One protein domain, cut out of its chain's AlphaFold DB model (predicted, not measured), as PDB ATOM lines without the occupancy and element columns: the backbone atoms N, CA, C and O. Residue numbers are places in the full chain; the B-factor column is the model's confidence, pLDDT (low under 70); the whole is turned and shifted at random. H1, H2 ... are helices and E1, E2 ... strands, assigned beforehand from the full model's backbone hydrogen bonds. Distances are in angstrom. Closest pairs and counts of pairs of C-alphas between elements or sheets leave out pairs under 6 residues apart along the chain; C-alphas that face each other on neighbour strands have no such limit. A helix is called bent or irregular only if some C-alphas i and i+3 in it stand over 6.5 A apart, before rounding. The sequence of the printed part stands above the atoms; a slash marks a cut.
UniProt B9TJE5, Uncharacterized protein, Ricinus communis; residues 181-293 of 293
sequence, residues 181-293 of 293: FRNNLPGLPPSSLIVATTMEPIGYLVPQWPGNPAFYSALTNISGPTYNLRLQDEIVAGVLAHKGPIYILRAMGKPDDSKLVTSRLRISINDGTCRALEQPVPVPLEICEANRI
ATOM      1  N   PHE A 181       1.278 -16.748 -21.904       79.00
ATOM      2  CA  PHE A 181       0.013 -16.188 -22.364       79.00
ATOM      3  C   PHE A 181      -0.809 -17.278 -23.056       79.00
ATOM      4  O   PHE A 181      -0.473 -17.719 -24.152       79.00
ATOM      5  N   ARG A 182      -1.883 -17.717 -22.397       80.06
ATOM      6  CA  ARG A 182      -2.852 -18.710 -22.897       80.06
ATOM      7  C   ARG A 182      -4.270 -18.155 -22.835       80.06
ATOM      8  O   ARG A 182      -5.180 -18.802 -22.334       80.06
ATOM      9  N   ASN A 183      -4.433 -16.912 -23.279       83.69
ATOM     10  CA  ASN A 183      -5.738 -16.266 -23.285       83.69
ATOM     11  C   ASN A 183      -6.572 -16.855 -24.424       83.69
ATOM     12  O   ASN A 183      -6.188 -16.741 -25.589       83.69
ATOM     13  N   ASN A 184      -7.707 -17.461 -24.099       86.00
ATOM     14  CA  ASN A 184      -8.680 -17.896 -25.093       86.00
ATOM     15  C   ASN A 184      -9.691 -16.758 -25.294       86.00
ATOM     16  O   ASN A 184     -10.710 -16.658 -24.608       86.00
ATOM     17  N   LEU A 185      -9.329 -15.824 -26.177       91.88
ATOM     18  CA  LEU A 185     -10.113 -14.622 -26.464       91.88
ATOM     19  C   LEU A 185     -11.125 -14.886 -27.589       91.88
ATOM     20  O   LEU A 185     -10.764 -15.489 -28.603       91.88
ATOM     21  N   PRO A 186     -12.377 -14.411 -27.465       92.31
ATOM     22  CA  PRO A 186     -13.391 -14.657 -28.475       92.31
ATOM     23  C   PRO A 186     -13.099 -13.881 -29.762       92.31
ATOM     24  O   PRO A 186     -12.734 -12.702 -29.738       92.31
ATOM     25  N   GLY A 187     -13.335 -14.534 -30.901       93.88
ATOM     26  CA  GLY A 187     -13.408 -13.855 -32.189       93.88
ATOM     27  C   GLY A 187     -14.594 -12.892 -32.204       93.88
ATOM     28  O   GLY A 187     -15.717 -13.286 -31.889       93.88
ATOM     29  N   LEU A 188     -14.337 -11.636 -32.560       95.12
ATOM     30  CA  LEU A 188     -15.366 -10.606 -32.690       95.12
ATOM     31  C   LEU A 188     -15.640 -10.316 -34.172       95.12
ATOM     32  O   LEU A 188     -14.756 -10.529 -35.009       95.12
ATOM     33  N   PRO A 189     -16.837  -9.810 -34.519       95.56
ATOM     34  CA  PRO A 189     -17.115  -9.352 -35.873       95.56
ATOM     35  C   PRO A 189     -16.080  -8.319 -36.362       95.56
ATOM     36  O   PRO A 189     -15.524  -7.567 -35.551       95.56
ATOM     37  N   PRO A 190     -15.827  -8.222 -37.679       94.00
ATOM     38  CA  PRO A 190     -14.923  -7.214 -38.223       94.00
ATOM     39  C   PRO A 190     -15.321  -5.795 -37.803       94.00
ATOM     40  O   PRO A 190     -16.505  -5.470 -37.733       94.00
ATOM     41  N   SER A 191     -14.330  -4.927 -37.586       94.81
ATOM     42  CA  SER A 191     -14.542  -3.539 -37.145       94.81
ATOM     43  C   SER A 191     -15.263  -3.403 -35.799       94.81
ATOM     44  O   SER A 191     -15.949  -2.410 -35.593       94.81
ATOM     45  N   SER A 192     -15.124  -4.374 -34.894       96.81
ATOM     46  CA  SER A 192     -15.621  -4.239 -33.520       96.81
ATOM     47  C   SER A 192     -14.772  -3.265 -32.697       96.81
ATOM     48  O   SER A 192     -13.562  -3.130 -32.915       96.81
ATOM     49  N   LEU A 193     -15.407  -2.628 -31.717       96.88
ATOM     50  CA  LEU A 193     -14.772  -1.802 -30.695       96.88
ATOM     51  C   LEU A 193     -14.961  -2.435 -29.319       96.88
ATOM     52  O   LEU A 193     -16.084  -2.729 -28.920       96.88
ATOM     53  N   ILE A 194     -13.874  -2.574 -28.570       96.25
ATOM     54  CA  ILE A 194     -13.903  -2.971 -27.164       96.25
ATOM     55  C   ILE A 194     -13.684  -1.734 -26.301       96.25
ATOM     56  O   ILE A 194     -12.712  -1.000 -26.479       96.25
ATOM     57  N   VAL A 195     -14.571  -1.522 -25.334       94.50
ATOM     58  CA  VAL A 195     -14.414  -0.501 -24.305       94.50
ATOM     59  C   VAL A 195     -14.232  -1.186 -22.961       94.50
ATOM     60  O   VAL A 195     -15.130  -1.847 -22.440       94.50
ATOM     61  N   ALA A 196     -13.049  -1.042 -22.385       92.69
ATOM     62  CA  ALA A 196     -12.781  -1.543 -21.058       92.69
ATOM     63  C   ALA A 196     -13.260  -0.573 -19.984       92.69
ATOM     64  O   ALA A 196     -12.974   0.625 -20.009       92.69
ATOM     65  N   THR A 197     -13.968  -1.134 -19.017       90.38
ATOM     66  CA  THR A 197     -14.639  -0.422 -17.927       90.38
ATOM     67  C   THR A 197     -14.148  -0.896 -16.558       90.38
ATOM     68  O   THR A 197     -14.812  -0.727 -15.545       90.38
ATOM     69  N   THR A 198     -12.953  -1.485 -16.524       87.31
ATOM     70  CA  THR A 198     -12.336  -2.067 -15.335       87.31
ATOM     71  C   THR A 198     -10.979  -1.430 -15.051       87.31
ATOM     72  O   THR A 198     -10.242  -1.106 -15.977       87.31
ATOM     73  N   MET A 199     -10.639  -1.288 -13.768       86.19
ATOM     74  CA  MET A 199      -9.316  -0.835 -13.310       86.19
ATOM     75  C   MET A 199      -8.249  -1.939 -13.352       86.19
ATOM     76  O   MET A 199      -7.095  -1.700 -12.998       86.19
ATOM     77  N   GLU A 200      -8.633  -3.154 -13.736       87.50
ATOM     78  CA  GLU A 200      -7.731  -4.300 -13.783       87.50
ATOM     79  C   GLU A 200      -6.676  -4.156 -14.893       87.50
ATOM     80  O   GLU A 200      -6.939  -3.546 -15.935       87.50
ATOM     81  N   PRO A 201      -5.468  -4.721 -14.715       86.44
ATOM     82  CA  PRO A 201      -4.375  -4.581 -15.670       86.44
ATOM     83  C   PRO A 201      -4.601  -5.466 -16.904       86.44
ATOM     84  O   PRO A 201      -4.057  -6.555 -17.023       86.44
ATOM     85  N   ILE A 202      -5.392  -4.976 -17.852       89.00
ATOM     86  CA  ILE A 202      -5.851  -5.720 -19.041       89.00
ATOM     87  C   ILE A 202      -5.087  -5.392 -20.331       89.00
ATOM     88  O   ILE A 202      -5.365  -5.970 -21.378       89.00
ATOM     89  N   GLY A 203      -4.128  -4.461 -20.290       89.75
ATOM     90  CA  GLY A 203      -3.437  -3.973 -21.493       89.75
ATOM     91  C   GLY A 203      -2.715  -5.070 -22.287       89.75
ATOM     92  O   GLY A 203      -2.566  -4.961 -23.502       89.75
ATOM     93  N   TYR A 204      -2.325  -6.159 -21.621       88.62
ATOM     94  CA  TYR A 204      -1.690  -7.315 -22.255       88.62
ATOM     95  C   TYR A 204      -2.630  -8.103 -23.183       88.62
ATOM     96  O   TYR A 204      -2.136  -8.821 -24.051       88.62
ATOM     97  N   LEU A 205      -3.956  -7.968 -23.032       90.69
ATOM     98  CA  LEU A 205      -4.953  -8.638 -23.874       90.69
ATOM     99  C   LEU A 205      -5.076  -7.990 -25.258       90.69
ATOM    100  O   LEU A 205      -5.342  -8.681 -26.236       90.69
ATOM    101  N   VAL A 206      -4.848  -6.676 -25.348       92.31
ATOM    102  CA  VAL A 206      -5.045  -5.877 -26.569       92.31
ATOM    103  C   VAL A 206      -4.298  -6.443 -27.786       92.31
ATOM    104  O   VAL A 206      -4.953  -6.709 -28.790       92.31
ATOM    105  N   PRO A 207      -2.972  -6.694 -27.740       91.56
ATOM    106  CA  PRO A 207      -2.251  -7.222 -28.903       91.56
ATOM    107  C   PRO A 207      -2.554  -8.697 -29.210       91.56
ATOM    108  O   PRO A 207      -2.113  -9.201 -30.238       91.56
ATOM    109  N   GLN A 208      -3.245  -9.407 -28.316       91.00
ATOM    110  CA  GLN A 208      -3.550 -10.834 -28.462       91.00
ATOM    111  C   GLN A 208      -4.953 -11.076 -29.021       91.00
ATOM    112  O   GLN A 208      -5.297 -12.213 -29.339       91.00
ATOM    113  N   TRP A 209      -5.778 -10.030 -29.115       93.19
ATOM    114  CA  TRP A 209      -7.170 -10.178 -29.499       93.19
ATOM    115  C   TRP A 209      -7.301 -10.530 -30.990       93.19
ATOM    116  O   TRP A 209      -6.820  -9.773 -31.841       93.19
ATOM    117  N   PRO A 210      -7.975 -11.641 -31.350       93.19
ATOM    118  CA  PRO A 210      -8.161 -12.020 -32.745       93.19
ATOM    119  C   PRO A 210      -8.820 -10.905 -33.565       93.19
ATOM    120  O   PRO A 210      -9.826 -10.329 -33.157       93.19
ATOM    121  N   GLY A 211      -8.259 -10.607 -34.740       92.69
ATOM    122  CA  GLY A 211      -8.789  -9.578 -35.640       92.69
ATOM    123  C   GLY A 211      -8.448  -8.132 -35.262       92.69
ATOM    124  O   GLY A 211      -8.874  -7.233 -35.981       92.69
ATOM    125  N   ASN A 212      -7.663  -7.903 -34.199       94.25
ATOM    126  CA  ASN A 212      -7.189  -6.582 -33.761       94.25
ATOM    127  C   ASN A 212      -8.306  -5.512 -33.695       94.25
ATOM    128  O   ASN A 212      -8.210  -4.486 -34.379       94.25
ATOM    129  N   PRO A 213      -9.384  -5.741 -32.915       95.69
ATOM    130  CA  PRO A 213     -10.447  -4.758 -32.740       95.69
ATOM    131  C   PRO A 213      -9.906  -3.437 -32.182       95.69
ATOM    132  O   PRO A 213      -8.884  -3.395 -31.492       95.69
ATOM    133  N   ALA A 214     -10.627  -2.347 -32.451       94.88
ATOM    134  CA  ALA A 214     -10.338  -1.074 -31.801       94.88
ATOM    135  C   ALA A 214     -10.533  -1.218 -30.284       94.88
ATOM    136  O   ALA A 214     -11.383  -1.992 -29.834       94.88
ATOM    137  N   PHE A 215      -9.766  -0.468 -29.495       95.44
ATOM    138  CA  PHE A 215      -9.773  -0.610 -28.043       95.44
ATOM    139  C   PHE A 215      -9.695   0.748 -27.348       95.44
ATOM    140  O   PHE A 215      -8.792   1.538 -27.626       95.44
ATOM    141  N   TYR A 216     -10.595   0.988 -26.397       93.88
ATOM    142  CA  TYR A 216     -10.518   2.108 -25.460       93.88
ATOM    143  C   TYR A 216     -10.551   1.600 -24.025       93.88
ATOM    144  O   TYR A 216     -11.344   0.725 -23.696       93.88
ATOM    145  N   SER A 217      -9.732   2.182 -23.149       91.56
ATOM    146  CA  SER A 217      -9.814   1.932 -21.708       91.56
ATOM    147  C   SER A 217     -10.419   3.145 -21.026       91.56
ATOM    148  O   SER A 217      -9.735   4.133 -20.774       91.56
ATOM    149  N   ALA A 218     -11.720   3.080 -20.765       90.12
ATOM    150  CA  ALA A 218     -12.471   4.189 -20.193       90.12
ATOM    151  C   ALA A 218     -12.249   4.335 -18.678       90.12
ATOM    152  O   ALA A 218     -12.488   5.404 -18.120       90.12
ATOM    153  N   LEU A 219     -11.733   3.293 -18.025       88.56
ATOM    154  CA  LEU A 219     -11.348   3.307 -16.620       88.56
ATOM    155  C   LEU A 219      -9.896   2.818 -16.503       88.56
ATOM    156  O   LEU A 219      -9.576   1.720 -16.949       88.56
ATOM    157  N   THR A 220      -8.991   3.660 -16.001       88.00
ATOM    158  CA  THR A 220      -7.563   3.340 -15.780       88.00
ATOM    159  C   THR A 220      -7.031   4.130 -14.590       88.00
ATOM    160  O   THR A 220      -7.735   4.977 -14.067       88.00
ATOM    161  N   ASN A 221      -5.772   3.931 -14.195       85.31
ATOM    162  CA  ASN A 221      -5.058   4.827 -13.275       85.31
ATOM    163  C   ASN A 221      -4.639   6.173 -13.906       85.31
ATOM    164  O   ASN A 221      -4.095   7.024 -13.205       85.31
ATOM    165  N   ILE A 222      -4.835   6.351 -15.217       86.88
ATOM    166  CA  ILE A 222      -4.495   7.573 -15.958       86.88
ATOM    167  C   ILE A 222      -5.738   8.424 -16.188       86.88
ATOM    168  O   ILE A 222      -5.626   9.635 -16.227       86.88
ATOM    169  N   SER A 223      -6.924   7.848 -16.331       87.25
ATOM    170  CA  SER A 223      -8.152   8.620 -16.507       87.25
ATOM    171  C   SER A 223      -9.355   7.857 -16.002       87.25
ATOM    172  O   SER A 223      -9.453   6.641 -16.191       87.25
ATOM    173  N   GLY A 224     -10.309   8.601 -15.462       86.75
ATOM    174  CA  GLY A 224     -11.605   8.081 -15.076       86.75
ATOM    175  C   GLY A 224     -12.661   9.176 -15.150       86.75
ATOM    176  O   GLY A 224     -12.363  10.322 -15.478       86.75
ATOM    177  N   PRO A 225     -13.913   8.871 -14.810       81.94
ATOM    178  CA  PRO A 225     -15.023   9.795 -15.020       81.94
ATOM    179  C   PRO A 225     -14.976  11.060 -14.137       81.94
ATOM    180  O   PRO A 225     -15.794  11.963 -14.320       81.94
ATOM    181  N   THR A 226     -14.040  11.134 -13.185       83.69
ATOM    182  CA  THR A 226     -13.873  12.244 -12.234       83.69
ATOM    183  C   THR A 226     -12.537  12.988 -12.350       83.69
ATOM    184  O   THR A 226     -12.369  13.993 -11.669       83.69
ATOM    185  N   TYR A 227     -11.598  12.542 -13.190       86.50
ATOM    186  CA  TYR A 227     -10.263  13.145 -13.320       86.50
ATOM    187  C   TYR A 227      -9.688  12.916 -14.719       86.50
ATOM    188  O   TYR A 227     -10.040  11.937 -15.379       86.50
ATOM    189  N   ASN A 228      -8.801  13.806 -15.178       88.50
ATOM    190  CA  ASN A 228      -8.273  13.775 -16.549       88.50
ATOM    191  C   ASN A 228      -9.402  13.724 -17.598       88.50
ATOM    192  O   ASN A 228      -9.427  12.882 -18.500       88.50
ATOM    193  N   LEU A 229     -10.374  14.633 -17.442       88.06
ATOM    194  CA  LEU A 229     -11.623  14.645 -18.212       88.06
ATOM    195  C   LEU A 229     -11.397  14.848 -19.712       88.06
ATOM    196  O   LEU A 229     -12.163  14.325 -20.511       88.06
ATOM    197  N   ARG A 230     -10.323  15.540 -20.104       89.88
ATOM    198  CA  ARG A 230     -10.015  15.748 -21.520       89.88
ATOM    199  C   ARG A 230      -9.772  14.426 -22.253       89.88
ATOM    200  O   ARG A 230     -10.315  14.232 -23.336       89.88
ATOM    201  N   LEU A 231      -9.011  13.506 -21.656       90.12
ATOM    202  CA  LEU A 231      -8.805  12.171 -22.222       90.12
ATOM    203  C   LEU A 231     -10.110  11.359 -22.250       90.12
ATOM    204  O   LEU A 231     -10.355  10.614 -23.195       90.12
ATOM    205  N   GLN A 232     -10.979  11.536 -21.252       90.06
ATOM    206  CA  GLN A 232     -12.308  10.918 -21.258       90.06
ATOM    207  C   GLN A 232     -13.187  11.444 -22.394       90.06
ATOM    208  O   GLN A 232     -13.859  10.650 -23.045       90.06
ATOM    209  N   ASP A 233     -13.159  12.747 -22.672       91.00
ATOM    210  CA  ASP A 233     -13.925  13.344 -23.767       91.00
ATOM    211  C   ASP A 233     -13.471  12.801 -25.130       91.00
ATOM    212  O   ASP A 233     -14.302  12.546 -26.002       91.00
ATOM    213  N   GLU A 234     -12.170  12.552 -25.308       91.12
ATOM    214  CA  GLU A 234     -11.638  11.913 -26.518       91.12
ATOM    215  C   GLU A 234     -12.076  10.450 -26.651       91.12
ATOM    216  O   GLU A 234     -12.454  10.018 -27.742       91.12
ATOM    217  N   ILE A 235     -12.098   9.701 -25.544       92.44
ATOM    218  CA  ILE A 235     -12.634   8.333 -25.518       92.44
ATOM    219  C   ILE A 235     -14.124   8.343 -25.881       92.44
ATOM    220  O   ILE A 235     -14.545   7.579 -26.748       92.44
ATOM    221  N   VAL A 236     -14.920   9.227 -25.272       92.00
ATOM    222  CA  VAL A 236     -16.354   9.375 -25.570       92.00
ATOM    223  C   VAL A 236     -16.561   9.716 -27.045       92.00
ATOM    224  O   VAL A 236     -17.358   9.060 -27.715       92.00
ATOM    225  N   ALA A 237     -15.819  10.686 -27.582       93.19
ATOM    226  CA  ALA A 237     -15.901  11.060 -28.990       93.19
ATOM    227  C   ALA A 237     -15.565   9.878 -29.918       93.19
ATOM    228  O   ALA A 237     -16.283   9.641 -30.891       93.19
ATOM    229  N   GLY A 238     -14.525   9.104 -29.596       93.44
ATOM    230  CA  GLY A 238     -14.137   7.910 -30.348       93.44
ATOM    231  C   GLY A 238     -15.196   6.806 -30.318       93.44
ATOM    232  O   GLY A 238     -15.521   6.230 -31.357       93.44
ATOM    233  N   VAL A 239     -15.784   6.544 -29.148       93.81
ATOM    234  CA  VAL A 239     -16.855   5.548 -28.978       93.81
ATOM    235  C   VAL A 239     -18.120   5.954 -29.741       93.81
ATOM    236  O   VAL A 239     -18.714   5.120 -30.424       93.81
ATOM    237  N   LEU A 240     -18.509   7.232 -29.680       91.94
ATOM    238  CA  LEU A 240     -19.681   7.752 -30.393       91.94
ATOM    239  C   LEU A 240     -19.484   7.787 -31.917       91.94
ATOM    240  O   LEU A 240     -20.441   7.573 -32.659       91.94
ATOM    241  N   ALA A 241     -18.262   8.046 -32.395       94.38
ATOM    242  CA  ALA A 241     -17.938   8.071 -33.822       94.38
ATOM    243  C   ALA A 241     -17.808   6.669 -34.444       94.38
ATOM    244  O   ALA A 241     -17.917   6.514 -35.666       94.38
ATOM    245  N   HIS A 242     -17.558   5.645 -33.626       95.31
ATOM    246  CA  HIS A 242     -17.467   4.268 -34.085       95.31
ATOM    247  C   HIS A 242     -18.806   3.797 -34.673       95.31
ATOM    248  O   HIS A 242     -19.866   4.136 -34.159       95.31
ATOM    249  N   LYS A 243     -18.780   3.009 -35.758       93.56
ATOM    250  CA  LYS A 243     -19.998   2.528 -36.446       93.56
ATOM    251  C   LYS A 243     -20.256   1.030 -36.287       93.56
ATOM    252  O   LYS A 243     -21.397   0.617 -36.464       93.56
ATOM    253  N   GLY A 244     -19.234   0.246 -35.953       94.56
ATOM    254  CA  GLY A 244     -19.339  -1.200 -35.782       94.56
ATOM    255  C   GLY A 244     -19.928  -1.624 -34.430       94.56
ATOM    256  O   GLY A 244     -20.356  -0.764 -33.646       94.56
ATOM    257  N   PRO A 245     -19.968  -2.946 -34.175       96.06
ATOM    258  CA  PRO A 245     -20.397  -3.518 -32.902       96.06
ATOM    259  C   PRO A 245     -19.516  -3.050 -31.740       96.06
ATOM    260  O   PRO A 245     -18.293  -2.974 -31.869       96.06
ATOM    261  N   ILE A 246     -20.138  -2.752 -30.597       96.38
ATOM    262  CA  ILE A 246     -19.444  -2.324 -29.380       96.38
ATOM    263  C   ILE A 246     -19.542  -3.437 -28.342       96.38
ATOM    264  O   ILE A 246     -20.616  -3.985 -28.099       96.38
ATOM    265  N   TYR A 247     -18.416  -3.726 -27.706       95.94
ATOM    266  CA  TYR A 247     -18.307  -4.678 -26.616       95.94
ATOM    267  C   TYR A 247     -17.730  -4.012 -25.375       95.94
ATOM    268  O   TYR A 247     -16.863  -3.141 -25.467       95.94
ATOM    269  N   ILE A 248     -18.184  -4.450 -24.207       93.88
ATOM    270  CA  ILE A 248     -17.720  -3.972 -22.910       93.88
ATOM    271  C   ILE A 248     -16.923  -5.062 -22.227       93.88
ATOM    272  O   ILE A 248     -17.424  -6.163 -22.035       93.88
ATOM    273  N   LEU A 249     -15.691  -4.729 -21.849       92.88
ATOM    274  CA  LEU A 249     -14.818  -5.581 -21.054       92.88
ATOM    275  C   LEU A 249     -14.843  -5.104 -19.597       92.88
ATOM    276  O   LEU A 249     -14.470  -3.958 -19.319       92.88
ATOM    277  N   ARG A 250     -15.268  -5.969 -18.671       90.19
ATOM    278  CA  ARG A 250     -15.374  -5.653 -17.234       90.19
ATOM    279  C   ARG A 250     -14.908  -6.810 -16.347       90.19
ATOM    280  O   ARG A 250     -14.739  -7.933 -16.815       90.19
ATOM    281  N   ALA A 251     -14.669  -6.523 -15.068       88.56
ATOM    282  CA  ALA A 251     -14.354  -7.545 -14.069       88.56
ATOM    283  C   ALA A 251     -15.635  -8.178 -13.511       88.56
ATOM    284  O   ALA A 251     -16.572  -7.462 -13.165       88.56
ATOM    285  N   MET A 252     -15.663  -9.507 -13.391       85.19
ATOM    286  CA  MET A 252     -16.813 -10.226 -12.839       85.19
ATOM    287  C   MET A 252     -16.927  -9.995 -11.326       85.19
ATOM    288  O   MET A 252     -15.926  -9.969 -10.608       85.19
ATOM    289  N   GLY A 253     -18.158  -9.873 -10.824       70.38
ATOM    290  CA  GLY A 253     -18.455  -9.865  -9.385       70.38
ATOM    291  C   GLY A 253     -18.060  -8.596  -8.617       70.38
ATOM    292  O   GLY A 253     -18.276  -8.539  -7.407       70.38
ATOM    293  N   LYS A 254     -17.519  -7.571  -9.284       64.12
ATOM    294  CA  LYS A 254     -17.344  -6.235  -8.697       64.12
ATOM    295  C   LYS A 254     -18.542  -5.350  -9.062       64.12
ATOM    296  O   LYS A 254     -19.037  -5.463 -10.184       64.12
ATOM    297  N   PRO A 255     -19.029  -4.489  -8.145       57.56
ATOM    298  CA  PRO A 255     -20.013  -3.470  -8.492       57.56
ATOM    299  C   PRO A 255     -19.531  -2.678  -9.708       57.56
ATOM    300  O   PRO A 255     -18.343  -2.383  -9.820       57.56
ATOM    301  N   ASP A 256     -20.455  -2.362 -10.612       57.53
ATOM    302  CA  ASP A 256     -20.194  -1.596 -11.830       57.53
ATOM    303  C   ASP A 256     -19.811  -0.150 -11.444       57.53
ATOM    304  O   ASP A 256     -20.631   0.769 -11.504       57.53
ATOM    305  N   ASP A 257     -18.548   0.067 -11.046       57.09
ATOM    306  CA  ASP A 257     -17.921   1.397 -10.898       57.09
ATOM    307  C   ASP A 257     -18.015   2.205 -12.214       57.09
ATOM    308  O   ASP A 257     -17.776   3.412 -12.279       57.09
ATOM    309  N   SER A 258     -18.428   1.529 -13.281       64.38
ATOM    310  CA  SER A 258     -18.660   1.996 -14.627       64.38
ATOM    311  C   SER A 258     -20.027   2.590 -14.914       64.38
ATOM    312  O   SER A 258     -20.169   3.111 -16.012       64.38
ATOM    313  N   LYS A 259     -20.993   2.670 -13.988       72.88
ATOM    314  CA  LYS A 259     -22.261   3.392 -14.272       72.88
ATOM    315  C   LYS A 259     -22.039   4.834 -14.742       72.88
ATOM    316  O   LYS A 259     -22.719   5.329 -15.643       72.88
ATOM    317  N   LEU A 260     -21.067   5.525 -14.147       71.44
ATOM    318  CA  LEU A 260     -20.715   6.894 -14.536       71.44
ATOM    319  C   LEU A 260     -19.979   6.934 -15.890       71.44
ATOM    320  O   LEU A 260     -20.077   7.908 -16.629       71.44
ATOM    321  N   VAL A 261     -19.265   5.860 -16.226       79.19
ATOM    322  CA  VAL A 261     -18.544   5.704 -17.493       79.19
ATOM    323  C   VAL A 261     -19.515   5.359 -18.625       79.19
ATOM    324  O   VAL A 261     -19.544   6.049 -19.637       79.19
ATOM    325  N   THR A 262     -20.370   4.353 -18.449       78.62
ATOM    326  CA  THR A 262     -21.366   3.902 -19.432       78.62
ATOM    327  C   THR A 262     -22.395   4.986 -19.744       78.62
ATOM    328  O   THR A 262     -22.726   5.193 -20.910       78.62
ATOM    329  N   SER A 263     -22.824   5.758 -18.737       81.62
ATOM    330  CA  SER A 263     -23.700   6.922 -18.944       81.62
ATOM    331  C   SER A 263     -23.036   8.026 -19.773       81.62
ATOM    332  O   SER A 263     -23.658   8.538 -20.703       81.62
ATOM    333  N   ARG A 264     -21.764   8.360 -19.513       84.19
ATOM    334  CA  ARG A 264     -20.998   9.309 -20.346       84.19
ATOM    335  C   ARG A 264     -20.802   8.805 -21.775       84.19
ATOM    336  O   ARG A 264     -20.897   9.587 -22.717       84.19
ATOM    337  N   LEU A 265     -20.562   7.507 -21.932       85.50
ATOM    338  CA  LEU A 265     -20.386   6.846 -23.223       85.50
ATOM    339  C   LEU A 265     -21.697   6.669 -24.009       85.50
ATOM    340  O   LEU A 265     -21.639   6.334 -25.190       85.50
ATOM    341  N   ARG A 266     -22.863   6.894 -23.381       87.75
ATOM    342  CA  ARG A 266     -24.203   6.649 -23.950       87.75
ATOM    343  C   ARG A 266     -24.371   5.218 -24.463       87.75
ATOM    344  O   ARG A 266     -24.837   4.985 -25.578       87.75
ATOM    345  N   ILE A 267     -23.966   4.257 -23.639       88.56
ATOM    346  CA  ILE A 267     -24.069   2.829 -23.946       88.56
ATOM    347  C   ILE A 267     -24.861   2.089 -22.870       88.56
ATOM    348  O   ILE A 267     -24.749   2.381 -21.681       88.56
ATOM    349  N   SER A 268     -25.634   1.101 -23.306       89.19
ATOM    350  CA  SER A 268     -26.326   0.130 -22.465       89.19
ATOM    351  C   SER A 268     -25.692  -1.241 -22.658       89.19
ATOM    352  O   SER A 268     -25.514  -1.682 -23.795       89.19
ATOM    353  N   ILE A 269     -25.346  -1.910 -21.561       89.50
ATOM    354  CA  ILE A 269     -24.761  -3.254 -21.581       89.50
ATOM    355  C   ILE A 269     -25.888  -4.280 -21.710       89.50
ATOM    356  O   ILE A 269     -26.877  -4.218 -20.984       89.50
ATOM    357  N   ASN A 270     -25.735  -5.242 -22.617       90.12
ATOM    358  CA  ASN A 270     -26.624  -6.393 -22.708       90.12
ATOM    359  C   ASN A 270     -26.082  -7.536 -21.838       90.12
ATOM    360  O   ASN A 270     -25.339  -8.393 -22.321       90.12
ATOM    361  N   ASP A 271     -26.460  -7.561 -20.558       86.00
ATOM    362  CA  ASP A 271     -25.954  -8.550 -19.592       86.00
ATOM    363  C   ASP A 271     -26.228 -10.010 -20.010       86.00
ATOM    364  O   ASP A 271     -25.459 -10.909 -19.678       86.00
ATOM    365  N   GLY A 272     -27.271 -10.262 -20.814       88.12
ATOM    366  CA  GLY A 272     -27.585 -11.599 -21.336       88.12
ATOM    367  C   GLY A 272     -26.588 -12.133 -22.373       88.12
ATOM    368  O   GLY A 272     -26.658 -13.303 -22.744       88.12
ATOM    369  N   THR A 273     -25.667 -11.295 -22.853       91.50
ATOM    370  CA  THR A 273     -24.651 -11.657 -23.861       91.50
ATOM    371  C   THR A 273     -23.251 -11.821 -23.281       91.50
ATOM    372  O   THR A 273     -22.320 -12.131 -24.028       91.50
ATOM    373  N   CYS A 274     -23.087 -11.615 -21.972       91.38
ATOM    374  CA  CYS A 274     -21.790 -11.668 -21.317       91.38
ATOM    375  C   CYS A 274     -21.168 -13.065 -21.402       91.38
ATOM    376  O   CYS A 274     -21.813 -14.082 -21.137       91.38
ATOM    377  N   ARG A 275     -19.889 -13.110 -21.769       91.75
ATOM    378  CA  ARG A 275     -19.081 -14.330 -21.814       91.75
ATOM    379  C   ARG A 275     -17.832 -14.125 -20.973       91.75
ATOM    380  O   ARG A 275     -17.114 -13.144 -21.169       91.75
ATOM    381  N   ALA A 276     -17.570 -15.059 -20.066       90.88
ATOM    382  CA  ALA A 276     -16.334 -15.077 -19.297       90.88
ATOM    383  C   ALA A 276     -15.122 -15.221 -20.230       90.88
ATOM    384  O   ALA A 276     -15.165 -15.965 -21.212       90.88
ATOM    385  N   LEU A 277     -14.041 -14.513 -19.912       89.56
ATOM    386  CA  LEU A 277     -12.756 -14.685 -20.572       89.56
ATOM    387  C   LEU A 277     -11.943 -15.751 -19.840       89.56
ATOM    388  O   LEU A 277     -11.689 -15.649 -18.639       89.56
ATOM    389  N   GLU A 278     -11.492 -16.749 -20.588       80.69
ATOM    390  CA  GLU A 278     -10.556 -17.756 -20.104       80.69
ATOM    391  C   GLU A 278      -9.133 -17.194 -20.189       80.69
ATOM    392  O   GLU A 278      -8.498 -17.172 -21.247       80.69
ATOM    393  N   GLN A 279      -8.639 -16.709 -19.054       76.00
ATOM    394  CA  GLN A 279      -7.275 -16.219 -18.898       76.00
ATOM    395  C   GLN A 279      -6.641 -16.834 -17.646       76.00
ATOM    396  O   GLN A 279      -7.336 -17.067 -16.657       76.00
ATOM    397  N   PRO A 280      -5.320 -17.065 -17.639       69.19
ATOM    398  CA  PRO A 280      -4.634 -17.669 -16.499       69.19
ATOM    399  C   PRO A 280      -4.524 -16.737 -15.275       69.19
ATOM    400  O   PRO A 280      -3.967 -17.129 -14.255       69.19
ATOM    401  N   VAL A 281      -5.010 -15.496 -15.368       71.12
ATOM    402  CA  VAL A 281      -4.812 -14.430 -14.375       71.12
ATOM    403  C   VAL A 281      -5.959 -14.419 -13.350       71.12
ATOM    404  O   VAL A 281      -7.112 -14.589 -13.738       71.12
ATOM    405  N   PRO A 282      -5.679 -14.174 -12.052       67.50
ATOM    406  CA  PRO A 282      -6.636 -14.344 -10.950       67.50
ATOM    407  C   PRO A 282      -7.869 -13.438 -10.972       67.50
ATOM    408  O   PRO A 282      -8.764 -13.638 -10.152       67.50
ATOM    409  N   VAL A 283      -7.941 -12.444 -11.862       77.56
ATOM    410  CA  VAL A 283      -9.115 -11.577 -11.932       77.56
ATOM    411  C   VAL A 283     -10.060 -12.077 -13.017       77.56
ATOM    412  O   VAL A 283      -9.713 -12.003 -14.198       77.56
ATOM    413  N   PRO A 284     -11.250 -12.578 -12.653       86.12
ATOM    414  CA  PRO A 284     -12.229 -13.009 -13.632       86.12
ATOM    415  C   PRO A 284     -12.718 -11.807 -14.446       86.12
ATOM    416  O   PRO A 284     -13.194 -10.819 -13.884       86.12
ATOM    417  N   LEU A 285     -12.604 -11.885 -15.770       90.75
ATOM    418  CA  LEU A 285     -13.107 -10.872 -16.697       90.75
ATOM    419  C   LEU A 285     -14.230 -11.457 -17.543       90.75
ATOM    420  O   LEU A 285     -14.264 -12.658 -17.801       90.75
ATOM    421  N   GLU A 286     -15.106 -10.589 -18.024       92.12
ATOM    422  CA  GLU A 286     -16.123 -10.933 -19.007       92.12
ATOM    423  C   GLU A 286     -16.235  -9.856 -20.080       92.12
ATOM    424  O   GLU A 286     -15.902  -8.686 -19.859       92.12
ATOM    425  N   ILE A 287     -16.707 -10.275 -21.250       93.81
ATOM    426  CA  ILE A 287     -17.031  -9.397 -22.365       93.81
ATOM    427  C   ILE A 287     -18.514  -9.505 -22.706       93.81
ATOM    428  O   ILE A 287     -19.036 -10.607 -22.857       93.81
ATOM    429  N   CYS A 288     -19.180  -8.363 -22.844       93.38
ATOM    430  CA  CYS A 288     -20.614  -8.267 -23.112       93.38
ATOM    431  C   CYS A 288     -20.864  -7.388 -24.340       93.38
ATOM    432  O   CYS A 288     -20.115  -6.441 -24.578       93.38
ATOM    433  N   GLU A 289     -21.920  -7.651 -25.106       95.06
ATOM    434  CA  GLU A 289     -22.368  -6.724 -26.149       95.06
ATOM    435  C   GLU A 289     -22.953  -5.460 -25.518       95.06
ATOM    436  O   GLU A 289     -23.573  -5.502 -24.451       95.06
ATOM    437  N   ALA A 290     -22.765  -4.323 -26.183       92.81
ATOM    438  CA  ALA A 290     -23.342  -3.058 -25.765       92.81
ATOM    439  C   ALA A 290     -24.009  -2.332 -26.934       92.81
ATOM    440  O   ALA A 290     -23.509  -2.308 -28.059       92.81
ATOM    441  N   ASN A 291     -25.140  -1.700 -26.632       90.31
ATOM    442  CA  ASN A 291     -25.933  -0.925 -27.575       90.31
ATOM    443  C   ASN A 291     -25.824   0.564 -27.256       90.31
ATOM    444  O   ASN A 291     -25.732   0.949 -26.092       90.31
ATOM    445  N   ARG A 292     -25.862   1.411 -28.286       88.50
ATOM    446  CA  ARG A 292     -25.947   2.865 -28.099       88.50
ATOM    447  C   ARG A 292     -27.344   3.244 -27.602       88.50
ATOM    448  O   ARG A 292     -28.320   2.609 -28.006       88.50
ATOM    449  N   ILE A 293     -27.407   4.262 -26.748       84.19
ATOM    450  CA  ILE A 293     -28.644   4.877 -26.241       84.19
ATOM    451  C   ILE A 293     -28.854   6.227 -26.925       84.19
ATOM    452  O   ILE A 293     -27.864   6.988 -27.042       84.19
TER     453      ILE A 293
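AT A GLANCE: This is residues 181 to 293 of the 293 residues of an uncharacterized protein of Ricinus communis (UniProt B9TJE5). A strongly twisted sheet of five strands has helix H2 packed mainly on E2 and E1, while H3 sits by E4, the other edge strand, and meets H2. H1 only grazes the sheet, and E5 meets E6 at a point. The printed part has 113 residues with three named helices and six named strands, in the order E1 H1 E2 H2 E3 H3 E4 E5 E6; under half of the residues are in named elements, and the class is mixed, helices and strands. The sheet runs E2 E1 E3 E6 E4, with parallel and antiparallel pairs. The whole is compact, with a radius of gyration of the C-alphas of 13.1 A and spans of 35 by 28 by 26 A.

HOW THE PARTS SIT: Residues 181 to 192 hold no named element and lead to E1, residues 193 to 196. H1, residues 203 to 208, only grazes the sheet, with its residues 203 to 206; it is irregular, but only just, with C-alphas 204 and 207 6.7 A apart. E2, residues 214 to 217, is parallel to E1, with N 196 and O 216 at 2.8 A. E1, H1 and E2 form a strand-helix-strand unit, two parallel neighbour strands with a helix between, and its crossover is right-handed. H2, residues 229 to 241, is on the sheet at a height of 8.9 A; the C-alphas of Tyr 216 and Ile 235, its closest to E2, are 6.6 A apart. E3, residues 246 to 251, is parallel to E1, with N 195 and O 247 at 2.8 A. H3, residues 259 to 265, is on the sheet at a height of 8.4 A. H2 touches H3 with residues 236 to 240 alone, at a steep tilt of 60 degrees; the closest C-alphas, of Val 236 and Leu 265, are 5.3 A apart. E4, residues 267 to 269, and E5, residues 275 to 277, are apart. E6, residues 285 to 292, is antiparallel to E3, with N 248 and O 288 at 2.8 A, and to E4, with N 268 and O 291 at 2.8 A. In H2 and H3 every O i to N i+4 pair is within hydrogen-bond range; in H1 0 of 2 are, and 2 of 3 O i to N i+3 pairs.

IN THESE COORDINATES: E1 begins at C-alpha 193, (-14.772, -1.802, -30.695). H2 is 18.1 A long and E3 17.0 A. E6, 22.0 A long, ends at C-alpha 292, (-25.947, 2.865, -28.099).

THE WHOLE: The printed part has no cut and ends at the chain's last residue, Ile 293; its C-alpha and that of Phe 181 are the two farthest apart, 35.8 A. The link from E2 to H2 is long. The pLDDT is under 70 at residues 254 to 258, 280 and 282.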